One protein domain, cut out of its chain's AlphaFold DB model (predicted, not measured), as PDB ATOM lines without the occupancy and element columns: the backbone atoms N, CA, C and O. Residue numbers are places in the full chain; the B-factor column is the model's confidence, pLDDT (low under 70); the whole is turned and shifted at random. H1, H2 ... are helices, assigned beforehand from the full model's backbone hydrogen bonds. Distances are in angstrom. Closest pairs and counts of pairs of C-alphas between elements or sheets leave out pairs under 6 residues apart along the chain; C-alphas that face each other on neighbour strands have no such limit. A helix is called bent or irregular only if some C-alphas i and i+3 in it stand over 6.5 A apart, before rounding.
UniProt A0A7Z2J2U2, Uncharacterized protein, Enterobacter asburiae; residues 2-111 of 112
ATOM      1  N   GLN A   2     162.933 136.955 133.017       73.06
ATOM      2  CA  GLN A   2     162.205 138.196 133.342       73.06
ATOM      3  C   GLN A   2     161.453 138.204 134.683       73.06
ATOM      4  O   GLN A   2     161.517 139.190 135.415       73.06
ATOM      5  N   LEU A   3     160.774 137.106 135.037       80.62
ATOM      6  CA  LEU A   3     160.022 137.013 136.296       80.62
ATOM      7  C   LEU A   3     160.923 137.187 137.528       80.62
ATOM      8  O   LEU A   3     160.514 137.816 138.499       80.62
ATOM      9  N   ARG A   4     162.170 136.695 137.473       81.38
ATOM     10  CA  ARG A   4     163.147 136.852 138.563       81.38
ATOM     11  C   ARG A   4     163.594 138.307 138.706       81.38
ATOM     12  O   ARG A   4     163.615 138.824 139.814       81.38
ATOM     13  N   LYS A   5     163.877 138.987 137.589       80.31
ATOM     14  CA  LYS A   5     164.224 140.420 137.585       80.31
ATOM     15  C   LYS A   5     163.074 141.280 138.109       80.31
ATOM     16  O   LYS A   5     163.283 142.146 138.949       80.31
ATOM     17  N   THR A   6     161.853 140.982 137.668       82.06
ATOM     18  CA  THR A   6     160.636 141.661 138.135       82.06
ATOM     19  C   THR A   6     160.437 141.467 139.636       82.06
ATOM     20  O   THR A   6     160.164 142.433 140.341       82.06
ATOM     21  N   ALA A   7     160.620 140.244 140.142       85.94
ATOM     22  CA  ALA A   7     160.513 139.956 141.569       85.94
ATOM     23  C   ALA A   7     161.527 140.762 142.397       85.94
ATOM     24  O   ALA A   7     161.137 141.363 143.392       85.94
ATOM     25  N   ILE A   8     162.787 140.843 141.956       85.38
ATOM     26  CA  ILE A   8     163.820 141.632 142.646       85.38
ATOM     27  C   ILE A   8     163.446 143.118 142.686       85.38
ATOM     28  O   ILE A   8     163.492 143.728 143.751       85.38
ATOM     29  N   MET A   9     163.006 143.692 141.562       84.12
ATOM     30  CA  MET A   9     162.565 145.091 141.539       84.12
ATOM     31  C   MET A   9     161.360 145.322 142.456       84.12
ATOM     32  O   MET A   9     161.311 146.322 143.163       84.12
ATOM     33  N   LEU A  10     160.404 144.390 142.510       86.94
ATOM     34  CA  LEU A  10     159.253 144.492 143.410       86.94
ATOM     35  C   LEU A  10     159.632 144.420 144.893       86.94
ATOM     36  O   LEU A  10     158.908 144.989 145.707       86.94
ATOM     37  N   CYS A  11     160.750 143.789 145.262       87.38
ATOM     38  CA  CYS A  11     161.258 143.855 146.635       87.38
ATOM     39  C   CYS A  11     161.646 145.290 147.027       87.38
ATOM     40  O   CYS A  11     161.389 145.698 148.158       87.38
ATOM     41  N   LEU A  12     162.176 146.083 146.085       89.81
ATOM     42  CA  LEU A  12     162.561 147.481 146.323       89.81
ATOM     43  C   LEU A  12     161.367 148.412 146.571       89.81
ATOM     44  O   LEU A  12     161.554 149.504 147.093       89.81
ATOM     45  N   LYS A  13     160.132 147.973 146.290       91.56
ATOM     46  CA  LYS A  13     158.889 148.714 146.591       91.56
ATOM     47  C   LYS A  13     158.799 149.194 148.045       91.56
ATOM     48  O   LYS A  13     158.078 150.139 148.347       91.56
ATOM     49  N   TRP A  14     159.468 148.481 148.937       91.25
ATOM     50  CA  TRP A  14     159.428 148.695 150.374       91.25
ATOM     51  C   TRP A  14     160.598 149.539 150.892       91.25
ATOM     52  O   TRP A  14     160.642 149.857 152.069       91.25
ATOM     53  N   VAL A  15     161.546 149.925 150.044       92.50
ATOM     54  CA  VAL A  15     162.633 150.821 150.450       92.50
ATOM     55  C   VAL A  15     162.066 152.227 150.645       92.50
ATOM     56  O   VAL A  15     161.438 152.760 149.732       92.50
ATOM     57  N   GLN A  16     162.283 152.824 151.821       91.31
ATOM     58  CA  GLN A  16     161.752 154.153 152.143       91.31
ATOM     59  C   GLN A  16     162.816 155.252 152.144       91.31
ATOM     60  O   GLN A  16     162.470 156.417 151.985       91.31
ATOM     61  N   SER A  17     164.095 154.901 152.290       93.38
ATOM     62  CA  SER A  17     165.221 155.840 152.300       93.38
ATOM     63  C   SER A  17     166.468 155.289 151.613       93.38
ATOM     64  O   SER A  17     166.605 154.082 151.395       93.38
ATOM     65  N   LYS A  18     167.443 156.164 151.342       94.75
ATOM     66  CA  LYS A  18     168.789 155.759 150.907       94.75
ATOM     67  C   LYS A  18     169.492 154.886 151.950       94.75
ATOM     68  O   LYS A  18     170.256 153.993 151.583       94.75
ATOM     69  N   ALA A  19     169.230 155.099 153.243       92.50
ATOM     70  CA  ALA A  19     169.734 154.231 154.306       92.50
ATOM     71  C   ALA A  19     169.167 152.805 154.193       92.50
ATOM     72  O   ALA A  19     169.933 151.838 154.248       92.50
ATOM     73  N   ASP A  20     167.860 152.673 153.948       92.12
ATOM     74  CA  ASP A  20     167.213 151.374 153.718       92.12
ATOM     75  C   ASP A  20     167.740 150.710 152.452       92.12
ATOM     76  O   ASP A  20     168.038 149.519 152.457       92.12
ATOM     77  N   TYR A  21     167.911 151.482 151.378       93.81
ATOM     78  CA  TYR A  21     168.478 150.989 150.127       93.81
ATOM     79  C   TYR A  21     169.869 150.394 150.346       93.81
ATOM     80  O   TYR A  21     170.132 149.254 149.965       93.81
ATOM     81  N   ASN A  22     170.749 151.136 151.020       93.75
ATOM     82  CA  ASN A  22     172.104 150.684 151.323       93.75
ATOM     83  C   ASN A  22     172.113 149.437 152.212       93.75
ATOM     84  O   ASN A  22     172.950 148.555 152.021       93.75
ATOM     85  N   ASN A  23     171.181 149.339 153.160       92.25
ATOM     86  CA  ASN A  23     171.000 148.150 153.986       92.25
ATOM     87  C   ASN A  23     170.548 146.948 153.134       92.25
ATOM     88  O   ASN A  23     171.158 145.881 153.184       92.25
ATOM     89  N   VAL A  24     169.561 147.135 152.254       92.62
ATOM     90  CA  VAL A  24     169.134 146.104 151.297       92.62
ATOM     91  C   VAL A  24     170.303 145.653 150.421       92.62
ATOM     92  O   VAL A  24     170.531 144.451 150.306       92.62
ATOM     93  N   MET A  25     171.089 146.577 149.860       93.88
ATOM     94  CA  MET A  25     172.241 146.227 149.020       93.88
ATOM     95  C   MET A  25     173.320 145.478 149.802       93.88
ATOM     96  O   MET A  25     173.866 144.496 149.307       93.88
ATOM     97  N   GLN A  26     173.570 145.838 151.058       94.75
ATOM     98  CA  GLN A  26     174.472 145.093 151.942       94.75
ATOM     99  C   GLN A  26     174.056 143.631 152.143       94.75
ATOM    100  O   GLN A  26     174.923 142.784 152.349       94.75
ATOM    101  N   HIS A  27     172.764 143.323 152.050       92.12
ATOM    102  CA  HIS A  27     172.219 141.972 152.201       92.12
ATOM    103  C   HIS A  27     171.778 141.326 150.878       92.12
ATOM    104  O   HIS A  27     171.243 140.218 150.882       92.12
ATOM    105  N   MET A  28     172.005 141.986 149.742       89.00
ATOM    106  CA  MET A  28     171.636 141.479 148.423       89.00
ATOM    107  C   MET A  28     172.668 140.447 147.948       89.00
ATOM    108  O   MET A  28     173.649 140.787 147.289       89.00
ATOM    109  N   THR A  29     172.440 139.179 148.288       86.31
ATOM    110  CA  THR A  29     173.316 138.048 147.952       86.31
ATOM    111  C   THR A  29     172.544 136.882 147.329       86.31
ATOM    112  O   THR A  29     171.378 136.633 147.642       86.31
ATOM    113  N   ALA A  30     173.213 136.148 146.435       83.75
ATOM    114  CA  ALA A  30     172.718 134.897 145.867       83.75
ATOM    115  C   ALA A  30     172.869 133.696 146.821       83.75
ATOM    116  O   ALA A  30     172.264 132.649 146.575       83.75
ATOM    117  N   ILE A  31     173.675 133.821 147.881       84.75
ATOM    118  CA  ILE A  31     173.951 132.757 148.849       84.75
ATOM    119  C   ILE A  31     173.038 132.951 150.068       84.75
ATOM    120  O   ILE A  31     173.162 133.945 150.785       84.75
ATOM    121  N   PRO A  32     172.122 132.009 150.353       80.31
ATOM    122  CA  PRO A  32     171.269 132.101 151.531       80.31
ATOM    123  C   PRO A  32     172.089 132.214 152.821       80.31
ATOM    124  O   PRO A  32     173.043 131.462 153.016       80.31
ATOM    125  N   ALA A  33     171.676 133.117 153.713       83.81
ATOM    126  CA  ALA A  33     172.322 133.385 155.004       83.81
ATOM    127  C   ALA A  33     173.781 133.879 154.931       83.81
ATOM    128  O   ALA A  33     174.459 133.916 155.959       83.81
ATOM    129  N   GLU A  34     174.263 134.296 153.757       88.69
ATOM    130  CA  GLU A  34     175.506 135.056 153.693       88.69
ATOM    131  C   GLU A  34     175.334 136.394 154.435       88.69
ATOM    132  O   GLU A  34     174.273 137.025 154.423       88.69
ATOM    133  N   GLY A  35     176.374 136.768 155.183       87.31
ATOM    134  CA  GLY A  35     176.372 137.970 156.004       87.31
ATOM    135  C   GLY A  35     176.348 139.253 155.174       87.31
ATOM    136  O   GLY A  35     176.367 139.245 153.946       87.31
ATOM    137  N   LYS A  36     176.341 140.388 155.873       90.88
ATOM    138  CA  LYS A  36     176.438 141.704 155.241       90.88
ATOM    139  C   LYS A  36     177.719 141.821 154.400       90.88
ATOM    140  O   LYS A  36     178.820 141.634 154.915       90.88
ATOM    141  N   GLY A  37     177.551 142.182 153.132       91.81
ATOM    142  CA  GLY A  37     178.612 142.512 152.185       91.81
ATOM    143  C   GLY A  37     178.764 144.018 151.954       91.81
ATOM    144  O   GLY A  37     178.212 144.850 152.678       91.81
ATOM    145  N   SER A  38     179.528 144.379 150.921       94.25
ATOM    146  CA  SER A  38     179.636 145.767 150.462       94.25
ATOM    147  C   SER A  38     178.416 146.133 149.616       94.25
ATOM    148  O   SER A  38     178.132 145.449 148.635       94.25
ATOM    149  N   ALA A  39     177.732 147.229 149.972       92.00
ATOM    150  CA  ALA A  39     176.599 147.750 149.201       92.00
ATOM    151  C   ALA A  39     176.983 147.967 147.733       92.00
ATOM    152  O   ALA A  39     176.294 147.480 146.850       92.00
ATOM    153  N   GLU A  40     178.127 148.610 147.489       90.94
ATOM    154  CA  GLU A  40     178.624 148.925 146.146       90.94
ATOM    155  C   GLU A  40     178.890 147.659 145.315       90.94
ATOM    156  O   GLU A  40     178.516 147.571 144.145       90.94
ATOM    157  N   VAL A  41     179.512 146.642 145.923       91.00
ATOM    158  CA  VAL A  41     179.824 145.379 145.231       91.00
ATOM    159  C   VAL A  41     178.542 144.626 144.884       91.00
ATOM    160  O   VAL A  41     178.396 144.136 143.762       91.00
ATOM    161  N   ASN A  42     177.606 144.558 145.828       92.00
ATOM    162  CA  ASN A  42     176.347 143.843 145.656       92.00
ATOM    163  C   ASN A  42     175.408 144.568 144.686       92.00
ATOM    164  O   ASN A  42     174.767 143.923 143.858       92.00
ATOM    165  N   GLU A  43     175.371 145.899 144.723       89.31
ATOM    166  CA  GLU A  43     174.641 146.721 143.760       89.31
ATOM    167  C   GLU A  43     175.192 146.514 142.347       89.31
ATOM    168  O   GLU A  43     174.434 146.236 141.419       89.31
ATOM    169  N   LYS A  44     176.518 146.524 142.174       86.50
ATOM    170  CA  LYS A  44     177.145 146.219 140.882       86.50
ATOM    171  C   LYS A  44     176.804 144.808 140.388       86.50
ATOM    172  O   LYS A  44     176.558 144.615 139.196       86.50
ATOM    173  N   ALA A  45     176.765 143.822 141.285       86.81
ATOM    174  CA  ALA A  45     176.364 142.458 140.950       86.81
ATOM    175  C   ALA A  45     174.883 142.376 140.540       86.81
ATOM    176  O   ALA A  45     174.554 141.721 139.547       86.81
ATOM    177  N   LEU A  46     173.998 143.087 141.248       85.88
ATOM    178  CA  LEU A  46     172.584 143.215 140.903       85.88
ATOM    179  C   LEU A  46     172.412 143.847 139.517       85.88
ATOM    180  O   LEU A  46     171.690 143.303 138.685       85.88
ATOM    181  N   LEU A  47     173.096 144.954 139.243       81.75
ATOM    182  CA  LEU A  47     173.049 145.645 137.954       81.75
ATOM    183  C   LEU A  47     173.543 144.753 136.813       81.75
ATOM    184  O   LEU A  47     172.893 144.664 135.770       81.75
ATOM    185  N   SER A  48     174.630 144.010 137.037       80.00
ATOM    186  CA  SER A  48     175.120 143.010 136.088       80.00
ATOM    187  C   SER A  48     174.067 141.931 135.812       80.00
ATOM    188  O   SER A  48     173.765 141.648 134.652       80.00
ATOM    189  N   PHE A  49     173.435 141.387 136.856       80.88
ATOM    190  CA  PHE A  49     172.361 140.399 136.728       80.88
ATOM    191  C   PHE A  49     171.138 140.950 135.977       80.88
ATOM    192  O   PHE A  49     170.560 140.277 135.118       80.88
ATOM    193  N   LEU A  50     170.732 142.183 136.281       77.31
ATOM    194  CA  LEU A  50     169.630 142.854 135.602       77.31
ATOM    195  C   LEU A  50     169.960 143.123 134.126       77.31
ATOM    196  O   LEU A  50     169.084 142.945 133.279       77.31
ATOM    197  N   GLY A  51     171.215 143.432 133.799       71.88
ATOM    198  CA  GLY A  51     171.704 143.624 132.432       71.88
ATOM    199  C   GLY A  51     171.866 142.341 131.603       71.88
ATOM    200  O   GLY A  51     171.869 142.420 130.377       71.88
ATOM    201  N   MET A  52     171.949 141.153 132.218       71.62
ATOM    202  CA  MET A  52     172.087 139.883 131.483       71.62
ATOM    203  C   MET A  52     170.827 139.544 130.672       71.62
ATOM    204  O   MET A  52     169.769 139.267 131.242       71.62
ATOM    205  N   THR A  53     170.904 139.526 129.345       60.81
ATOM    206  CA  THR A  53     169.831 139.010 128.476       60.81
ATOM    207  C   THR A  53     169.838 137.481 128.407       60.81
ATOM    208  O   THR A  53     170.828 136.844 128.744       60.81
ATOM    209  N   GLU A  54     168.723 136.873 127.982       50.81
ATOM    210  CA  GLU A  54     168.596 135.404 127.868       50.81
ATOM    211  C   GLU A  54     169.519 134.787 126.800       50.81
ATOM    212  O   GLU A  54     169.788 133.594 126.857       50.81
ATOM    213  N   ASN A  55     170.070 135.610 125.903       49.34
ATOM    214  CA  ASN A  55     171.175 135.263 125.016       49.34
ATOM    215  C   ASN A  55     172.379 136.138 125.394       49.34
ATOM    216  O   ASN A  55     172.226 137.354 125.510       49.34
ATOM    217  N   GLU A  56     173.550 135.533 125.594       50.25
ATOM    218  CA  GLU A  56     174.795 136.080 126.179       50.25
ATOM    219  C   GLU A  56     175.452 137.273 125.440       50.25
ATOM    220  O   GLU A  56     176.621 137.586 125.657       50.25
ATOM    221  N   LEU A  57     174.738 137.979 124.569       48.03
ATOM    222  CA  LEU A  57     175.274 139.060 123.752       48.03
ATOM    223  C   LEU A  57     174.446 140.328 123.937       48.03
ATOM    224  O   LEU A  57     173.351 140.435 123.390       48.03
ATOM    225  N   MET A  58     175.001 141.283 124.691       45.97
ATOM    226  CA  MET A  58     175.174 142.698 124.307       45.97
ATOM    227  C   MET A  58     175.417 143.561 125.556       45.97
ATOM    228  O   MET A  58     174.528 143.767 126.380       45.97
ATOM    229  N   GLY A  59     176.606 144.163 125.640       46.53
ATOM    230  CA  GLY A  59     177.015 145.130 126.671       46.53
ATOM    231  C   GLY A  59     176.301 146.491 126.628       46.53
ATOM    232  O   GLY A  59     176.817 147.455 127.175       46.53
ATOM    233  N   SER A  60     175.138 146.584 125.974       48.94
ATOM    234  CA  SER A  60     174.318 147.802 125.858       48.94
ATOM    235  C   SER A  60     173.167 147.841 126.873       48.94
ATOM    236  O   SER A  60     172.566 148.885 127.092       48.94
ATOM    237  N   TYR A  61     172.838 146.706 127.506       49.19
ATOM    238  CA  TYR A  61     171.660 146.607 128.371       49.19
ATOM    239  C   TYR A  61     171.920 146.978 129.833       49.19
ATOM    240  O   TYR A  61     170.963 147.305 130.524       49.19
ATOM    241  N   SER A  62     173.168 146.969 130.318       54.59
ATOM    242  CA  SER A  62     173.469 147.334 131.714       54.59
ATOM    243  C   SER A  62     173.141 148.800 132.014       54.59
ATOM    244  O   SER A  62     172.614 149.104 133.080       54.59
ATOM    245  N   THR A  63     173.334 149.689 131.037       58.03
ATOM    246  CA  THR A  63     173.208 151.145 131.195       58.03
ATOM    247  C   THR A  63     171.788 151.606 131.526       58.03
ATOM    248  O   THR A  63     171.621 152.540 132.304       58.03
ATOM    249  N   GLN A  64     170.745 150.948 131.007       65.19
ATOM    250  CA  GLN A  64     169.360 151.343 131.294       65.19
ATOM    251  C   GLN A  64     168.897 150.885 132.686       65.19
ATOM    252  O   GLN A  64     168.194 151.622 133.378       65.19
ATOM    253  N   TYR A  65     169.300 149.687 133.125       67.69
ATOM    254  CA  TYR A  65     169.020 149.228 134.492       67.69
ATOM    255  C   TYR A  65     169.795 150.052 135.518       67.69
ATOM    256  O   TYR A  65     169.225 150.434 136.538       67.69
ATOM    257  N   GLU A  66     171.054 150.375 135.211       69.06
ATOM    258  CA  GLU A  66     171.881 151.313 135.974       69.06
ATOM    259  C   GLU A  66     171.184 152.667 136.120       69.06
ATOM    260  O   GLU A  66     171.023 153.149 137.237       69.06
ATOM    261  N   GLN A  67     170.671 153.241 135.029       72.94
ATOM    262  CA  GLN A  67     169.932 154.505 135.073       72.94
ATOM    263  C   GLN A  67     168.652 154.425 135.912       72.94
ATOM    264  O   GLN A  67     168.356 155.359 136.656       72.94
ATOM    265  N   ASN A  68     167.893 153.329 135.823       77.50
ATOM    266  CA  ASN A  68     166.642 153.179 136.568       77.50
ATOM    267  C   ASN A  68     166.886 153.016 138.068       77.50
ATOM    268  O   ASN A  68     166.212 153.669 138.862       77.50
ATOM    269  N   ILE A  69     167.844 152.171 138.453       82.88
ATOM    270  CA  ILE A  69     168.220 151.990 139.857       82.88
ATOM    271  C   ILE A  69     168.847 153.267 140.419       82.88
ATOM    272  O   ILE A  69     168.500 153.671 141.525       82.88
ATOM    273  N   HIS A  70     169.684 153.957 139.646       83.88
ATOM    274  CA  HIS A  70     170.236 155.242 140.060       83.88
ATOM    275  C   HIS A  70     169.135 156.298 140.243       83.88
ATOM    276  O   HIS A  70     169.070 156.948 141.279       83.88
ATOM    277  N   THR A  71     168.203 156.417 139.293       83.88
ATOM    278  CA  THR A  71     167.061 157.345 139.404       83.88
ATOM    279  C   THR A  71     166.176 157.011 140.602       83.88
ATOM    280  O   THR A  71     165.721 157.913 141.305       83.88
ATOM    281  N   PHE A  72     165.933 155.721 140.844       86.81
ATOM    282  CA  PHE A  72     165.228 155.241 142.026       86.81
ATOM    283  C   PHE A  72     165.942 155.690 143.305       86.81
ATOM    284  O   PHE A  72     165.316 156.308 144.160       86.81
ATOM    285  N   TYR A  73     167.252 155.450 143.400       89.81
ATOM    286  CA  TYR A  73     168.071 155.825 144.551       89.81
ATOM    287  C   TYR A  73     168.077 157.339 144.809       89.81
ATOM    288  O   TYR A  73     167.871 157.770 145.943       89.81
ATOM    289  N   GLU A  74     168.249 158.157 143.771       89.19
ATOM    290  CA  GLU A  74     168.281 159.621 143.894       89.19
ATOM    291  C   GLU A  74     166.938 160.221 144.337       89.19
ATOM    292  O   GLU A  74     166.903 161.291 144.945       89.19
ATOM    293  N   ARG A  75     165.824 159.533 144.062       89.38
ATOM    294  CA  ARG A  75     164.482 159.950 144.494       89.38
ATOM    295  C   ARG A  75     164.167 159.610 145.945       89.38
ATOM    296  O   ARG A  75     163.215 160.171 146.491       89.38
ATOM    297  N   LEU A  76     164.917 158.699 146.558       91.00
ATOM    298  CA  LEU A  76     164.711 158.350 147.956       91.00
ATOM    299  C   LEU A  76     165.164 159.504 148.862       91.00
ATOM    300  O   LEU A  76     166.201 160.121 148.605       91.00
ATOM    301  N   PRO A  77     164.443 159.781 149.960       92.38
ATOM    302  CA  PRO A  77     164.963 160.649 151.006       92.38
ATOM    303  C   PRO A  77     166.205 160.014 151.651       92.38
ATOM    304  O   PRO A  77     166.360 158.790 151.668       92.38
ATOM    305  N   ASP A  78     167.093 160.832 152.216       90.69
ATOM    306  CA  ASP A  78     168.315 160.324 152.856       90.69
ATOM    307  C   ASP A  78     167.994 159.431 154.072       90.69
ATOM    308  O   ASP A  78     168.624 158.389 154.268       90.69
ATOM    309  N   SER A  79     166.961 159.791 154.839       87.31
ATOM    310  CA  SER A  79     166.403 159.002 155.940       87.31
ATOM    311  C   SER A  79     164.897 159.234 156.077       87.31
ATOM    312  O   SER A  79     164.384 160.265 155.644       87.31
ATOM    313  N   VAL A  80     164.206 158.302 156.728       88.69
ATOM    314  CA  VAL A  80     162.805 158.442 157.156       88.69
ATOM    315  C   VAL A  80     162.756 158.429 158.684       88.69
ATOM    316  O   VAL A  80     163.638 157.852 159.324       88.69
ATOM    317  N   ASP A  81     161.767 159.103 159.269       87.69
ATOM    318  CA  ASP A  81     161.506 159.032 160.708       87.69
ATOM    319  C   ASP A  81     161.148 157.578 161.093       87.69
ATOM    320  O   ASP A  81     160.253 157.003 160.468       87.69
ATOM    321  N   PRO A  82     161.817 156.960 162.089       83.69
ATOM    322  CA  PRO A  82     161.497 155.604 162.539       83.69
ATOM    323  C   PRO A  82     160.035 155.398 162.960       83.69
ATOM    324  O   PRO A  82     159.546 154.269 162.899       83.69
ATOM    325  N   ASP A  83     159.352 156.466 163.383       89.12
ATOM    326  CA  ASP A  83     157.947 156.433 163.788       89.12
ATOM    327  C   ASP A  83     156.981 156.682 162.610       89.12
ATOM    328  O   ASP A  83     155.759 156.549 162.763       89.12
ATOM    329  N   GLU A  84     157.483 157.028 161.416       85.94
ATOM    330  CA  GLU A  84     156.635 157.202 160.238       85.94
ATOM    331  C   GLU A  84     156.106 155.842 159.746       85.94
ATOM    332  O   GLU A  84     156.858 154.872 159.621       85.94
ATOM    333  N   PRO A  85     154.804 155.731 159.417       87.12
ATOM    334  CA  PRO A  85     154.260 154.492 158.889       87.12
ATOM    335  C   PRO A  85     154.976 154.041 157.618       87.12
ATOM    336  O   PRO A  85     155.236 154.837 156.711       87.12
ATOM    337  N   PHE A  86     155.187 152.732 157.506       85.56
ATOM    338  CA  PHE A  86     155.740 152.132 156.301       85.56
ATOM    339  C   PHE A  86     154.818 152.390 155.102       85.56
ATOM    340  O   PHE A  86     153.671 151.933 155.064       85.56
ATOM    341  N   ARG A  87     155.307 153.140 154.116       87.88
ATOM    342  CA  ARG A  87     154.577 153.501 152.900       87.88
ATOM    343  C   ARG A  87     155.250 152.838 151.707       87.88
ATOM    344  O   ARG A  87     156.360 153.231 151.358       87.88
ATOM    345  N   PRO A  88     154.600 151.850 151.072       89.31
ATOM    346  CA  PRO A  88     155.135 151.284 149.851       89.31
ATOM    347  C   PRO A  88     155.150 152.327 148.740       89.31
ATOM    348  O   PRO A  88     154.195 153.094 148.585       89.31
ATOM    349  N   ILE A  89     156.161 152.244 147.886       87.31
ATOM    350  CA  ILE A  89     156.168 152.951 146.609       87.31
ATOM    351  C   ILE A  89     154.952 152.474 145.785       87.31
ATOM    352  O   ILE A  89     154.688 151.260 145.711       87.31
ATOM    353  N   PRO A  90     154.159 153.388 145.190       88.69
ATOM    354  CA  PRO A  90     152.987 153.022 144.405       88.69
ATOM    355  C   PRO A  90     153.321 152.010 143.309       88.69
ATOM    356  O   PRO A  90     154.339 152.103 142.626       88.69
ATOM    357  N   HIS A  91     152.444 151.023 143.111       84.50
ATOM    358  CA  HIS A  91     152.715 149.942 142.161       84.50
ATOM    359  C   HIS A  91     152.888 150.451 140.722       84.50
ATOM    360  O   HIS A  91     153.697 149.901 139.984       84.50
ATOM    361  N   ASP A  92     152.182 151.514 140.336       83.38
ATOM    362  CA  ASP A  92     152.327 152.113 139.008       83.38
ATOM    363  C   ASP A  92     153.650 152.870 138.835       83.38
ATOM    364  O   ASP A  92     154.192 152.891 137.734       83.38
ATOM    365  N   GLU A  93     154.229 153.403 139.913       83.50
ATOM    366  CA  GLU A  93     155.589 153.947 139.884       83.50
ATOM    367  C   GLU A  93     156.616 152.813 139.754       83.50
ATOM    368  O   GLU A  93     157.497 152.859 138.898       83.50
ATOM    369  N   MET A  94     156.431 151.718 140.499       84.38
ATOM    370  CA  MET A  94     157.253 150.512 140.338       84.38
ATOM    371  C   MET A  94     157.177 149.946 138.920       84.38
ATOM    372  O   MET A  94     158.188 149.500 138.377       84.38
ATOM    373  N   LYS A  95     156.001 150.005 138.283       80.94
ATOM    374  CA  LYS A  95     155.852 149.640 136.873       80.94
ATOM    375  C   LYS A  95     156.677 150.525 135.956       80.94
ATOM    376  O   LYS A  95     157.089 150.001 134.944       80.94
ATOM    377  N   GLN A  96     156.961 151.790 136.251       77.81
ATOM    378  CA  GLN A  96     157.829 152.605 135.385       77.81
ATOM    379  C   GLN A  96     159.276 152.099 135.419       77.81
ATOM    380  O   GLN A  96     159.889 151.911 134.370       77.81
ATOM    381  N   TYR A  97     159.781 151.755 136.608       74.81
ATOM    382  CA  TYR A  97     161.108 151.148 136.757       74.81
ATOM    383  C   TYR A  97     161.181 149.730 136.147       74.81
ATOM    384  O   TYR A  97     162.249 149.305 135.704       74.81
ATOM    385  N   ILE A  98     160.047 149.012 136.088       74.38
ATOM    386  CA  ILE A  98     159.910 147.647 135.536       74.38
ATOM    387  C   ILE A  98     159.510 147.629 134.044       74.38
ATOM    388  O   ILE A  98     159.839 146.685 133.338       74.38
ATOM    389  N   ALA A  99     158.798 148.617 133.508       64.44
ATOM    390  CA  ALA A  99     158.224 148.580 132.154       64.44
ATOM    391  C   ALA A  99     159.311 148.584 131.078       64.44
ATOM    392  O   ALA A  99     159.172 147.900 130.068       64.44
ATOM    393  N   LEU A 100     160.446 149.222 131.359       54.72
ATOM    394  CA  LEU A 100     161.643 149.167 130.519       54.72
ATOM    395  C   LEU A 100     162.290 147.763 130.478       54.72
ATOM    396  O   LEU A 100     163.065 147.468 129.572       54.72
ATOM    397  N   ILE A 101     161.927 146.862 131.401       53.44
ATOM    398  CA  ILE A 101     162.264 145.422 131.370       53.44
ATOM    399  C   ILE A 101     161.380 144.677 130.352       53.44
ATOM    400  O   ILE A 101     161.805 143.677 129.768       53.44
ATOM    401  N   ASN A 102     160.147 145.153 130.143       47.69
ATOM    402  CA  ASN A 102     159.101 144.465 129.385       47.69
ATOM    403  C   ASN A 102     158.946 144.972 127.943       47.69
ATOM    404  O   ASN A 102     158.716 144.149 127.054       47.69
ATOM    405  N   GLU A 103     159.121 146.271 127.674       51.09
ATOM    406  CA  GLU A 103     159.043 146.820 126.306       51.09
ATOM    407  C   GLU A 103     160.065 146.165 125.359       51.09
ATOM    408  O   GLU A 103     159.758 145.926 124.195       51.09
ATOM    409  N   HIS A 104     161.221 145.722 125.864       47.94
ATOM    410  CA  HIS A 104     162.254 145.056 125.059       47.94
ATOM    411  C   HIS A 104     162.134 143.525 124.939       47.94
ATOM    412  O   HIS A 104     162.924 142.915 124.216       47.94
ATOM    413  N   HIS A 105     161.152 142.874 125.580       47.16
ATOM    414  CA  HIS A 105     160.836 141.474 125.247       47.16
ATOM    415  C   HIS A 105     159.960 141.383 123.997       47.16
ATOM    416  O   HIS A 105     160.221 140.556 123.131       47.16
ATOM    417  N   ASN A 106     158.985 142.285 123.851       40.84
ATOM    418  CA  ASN A 106     158.057 142.257 122.718       40.84
ATOM    419  C   ASN A 106     158.741 142.549 121.370       40.84
ATOM    420  O   ASN A 106     158.379 141.947 120.363       40.84
ATOM    421  N   VAL A 107     159.772 143.404 121.346       46.81
ATOM    422  CA  VAL A 107     160.527 143.699 120.112       46.81
ATOM    423  C   VAL A 107     161.327 142.479 119.628       46.81
ATOM    424  O   VAL A 107     161.434 142.253 118.427       46.81
ATOM    425  N   ASN A 108     161.840 141.646 120.540       40.56
ATOM    426  CA  ASN A 108     162.614 140.452 120.180       40.56
ATOM    427  C   ASN A 108     161.734 139.237 119.844       40.56
ATOM    428  O   ASN A 108     162.155 138.391 119.064       40.56
ATOM    429  N   THR A 109     160.514 139.146 120.382       42.72
ATOM    430  CA  THR A 109     159.562 138.079 120.012       42.72
ATOM    431  C   THR A 109     158.869 138.344 118.671       42.72
ATOM    432  O   THR A 109     158.413 137.405 118.034       42.72
ATOM    433  N   GLN A 110     158.807 139.598 118.208       39.84
ATOM    434  CA  GLN A 110     158.234 139.951 116.900       39.84
ATOM    435  C   GLN A 110     159.228 139.879 115.725       39.84
ATOM    436  O   GLN A 110     158.803 139.989 114.578       39.84
ATOM    437  N   MET A 111     160.528 139.695 115.985       42.28
ATOM    438  CA  MET A 111     161.568 139.538 114.951       42.28
ATOM    439  C   MET A 111     162.150 138.112 114.860       42.28
ATOM    440  O   MET A 111     163.179 137.926 114.208       42.28
TER     441      MET A 111
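Overview. This is residues 2 to 111 of the 112 residues of an uncharacterized protein of Enterobacter asburiae (UniProt A0A7Z2J2U2). Three helices, H1, H4 and H5, run lengthwise with their centres in a triangle, H5 pointing opposite to the other two and side by side with H1; H3 slants past H1 and H4 on the side away from H5, and H2 crosses near one end. A loop around Asp 83 reaches out past the H2 end, and the tail of H5 with residues 106 to 111 sticks out at the other end, which makes the length. The printed part has 110 residues, with five named helices in the order H1 H2 H3 H4 H5, no named strand, and the class all helix. It is compact, with a radius of gyration of the C-alphas of 14.9 A, and elongated, spanning 52 by 31 by 22 A.

Arrangement. H1, residues 2 to 14, is close to but not clearly touching H2, residues 18 to 26; their closest C-alphas, Leu 12 and Tyr 21, are 7.9 A apart. H2 touches H3, residues 39 to 51, with residues 39 to 43 of H3 alone, about perpendicular at 77 degrees; the closest C-alphas are Gln 26 and Ala 39, 4.4 A. H3 touches H4, residues 62 to 75, at a steep tilt of 48 degrees, opposite ways, through residues 47 to 51 and 62 to 66 alone; the closest C-alphas are Gly 51 and Ser 62, 4.2 A. H5, residues 91 to 109, touches H1 at a shallow tilt of 12 degrees, opposite ways; the C-alphas of Thr 6 and Ile 98 come closest, 6.6 A. H4 and H5 form a helical hairpin but only just touch, with 3 pairs of C-alphas within 8 A, the closest being Asn 68 and Tyr 97 at 5.9 A. H1 and H4 are apart. In H2, H3 and H4 every O i to N i+4 pair is within hydrogen-bond range; in H1 6 of 9 are, and in H5 7 of 15, beside 9 of 16 O i to N i+3 pairs.

Along the chain. H1 begins at C-alpha 2 (162.205, 138.196, 133.342) and is 20.2 A long. H2 measures 12.1 A, H3 17.9 A and H4 20.1 A. H5 is 26.0 A long, from C-alpha 91 (152.715, 149.942, 142.161) to C-alpha 109 (159.562, 138.079, 120.012); it has a kink of 53 degrees near residue 98 and is only just irregular, C-alphas 97 and 100 being 6.6 A apart.

Size, cuts and confidence. The two C-alphas farthest apart, those of Asp 83 and Met 111, are 51.8 A apart. The printed part has no cut. The links H2 to H3 and H4 to H5 are long. The mean pLDDT of the printed part is 77.8; residues 53 to 66 and 99 to 111 are under 70.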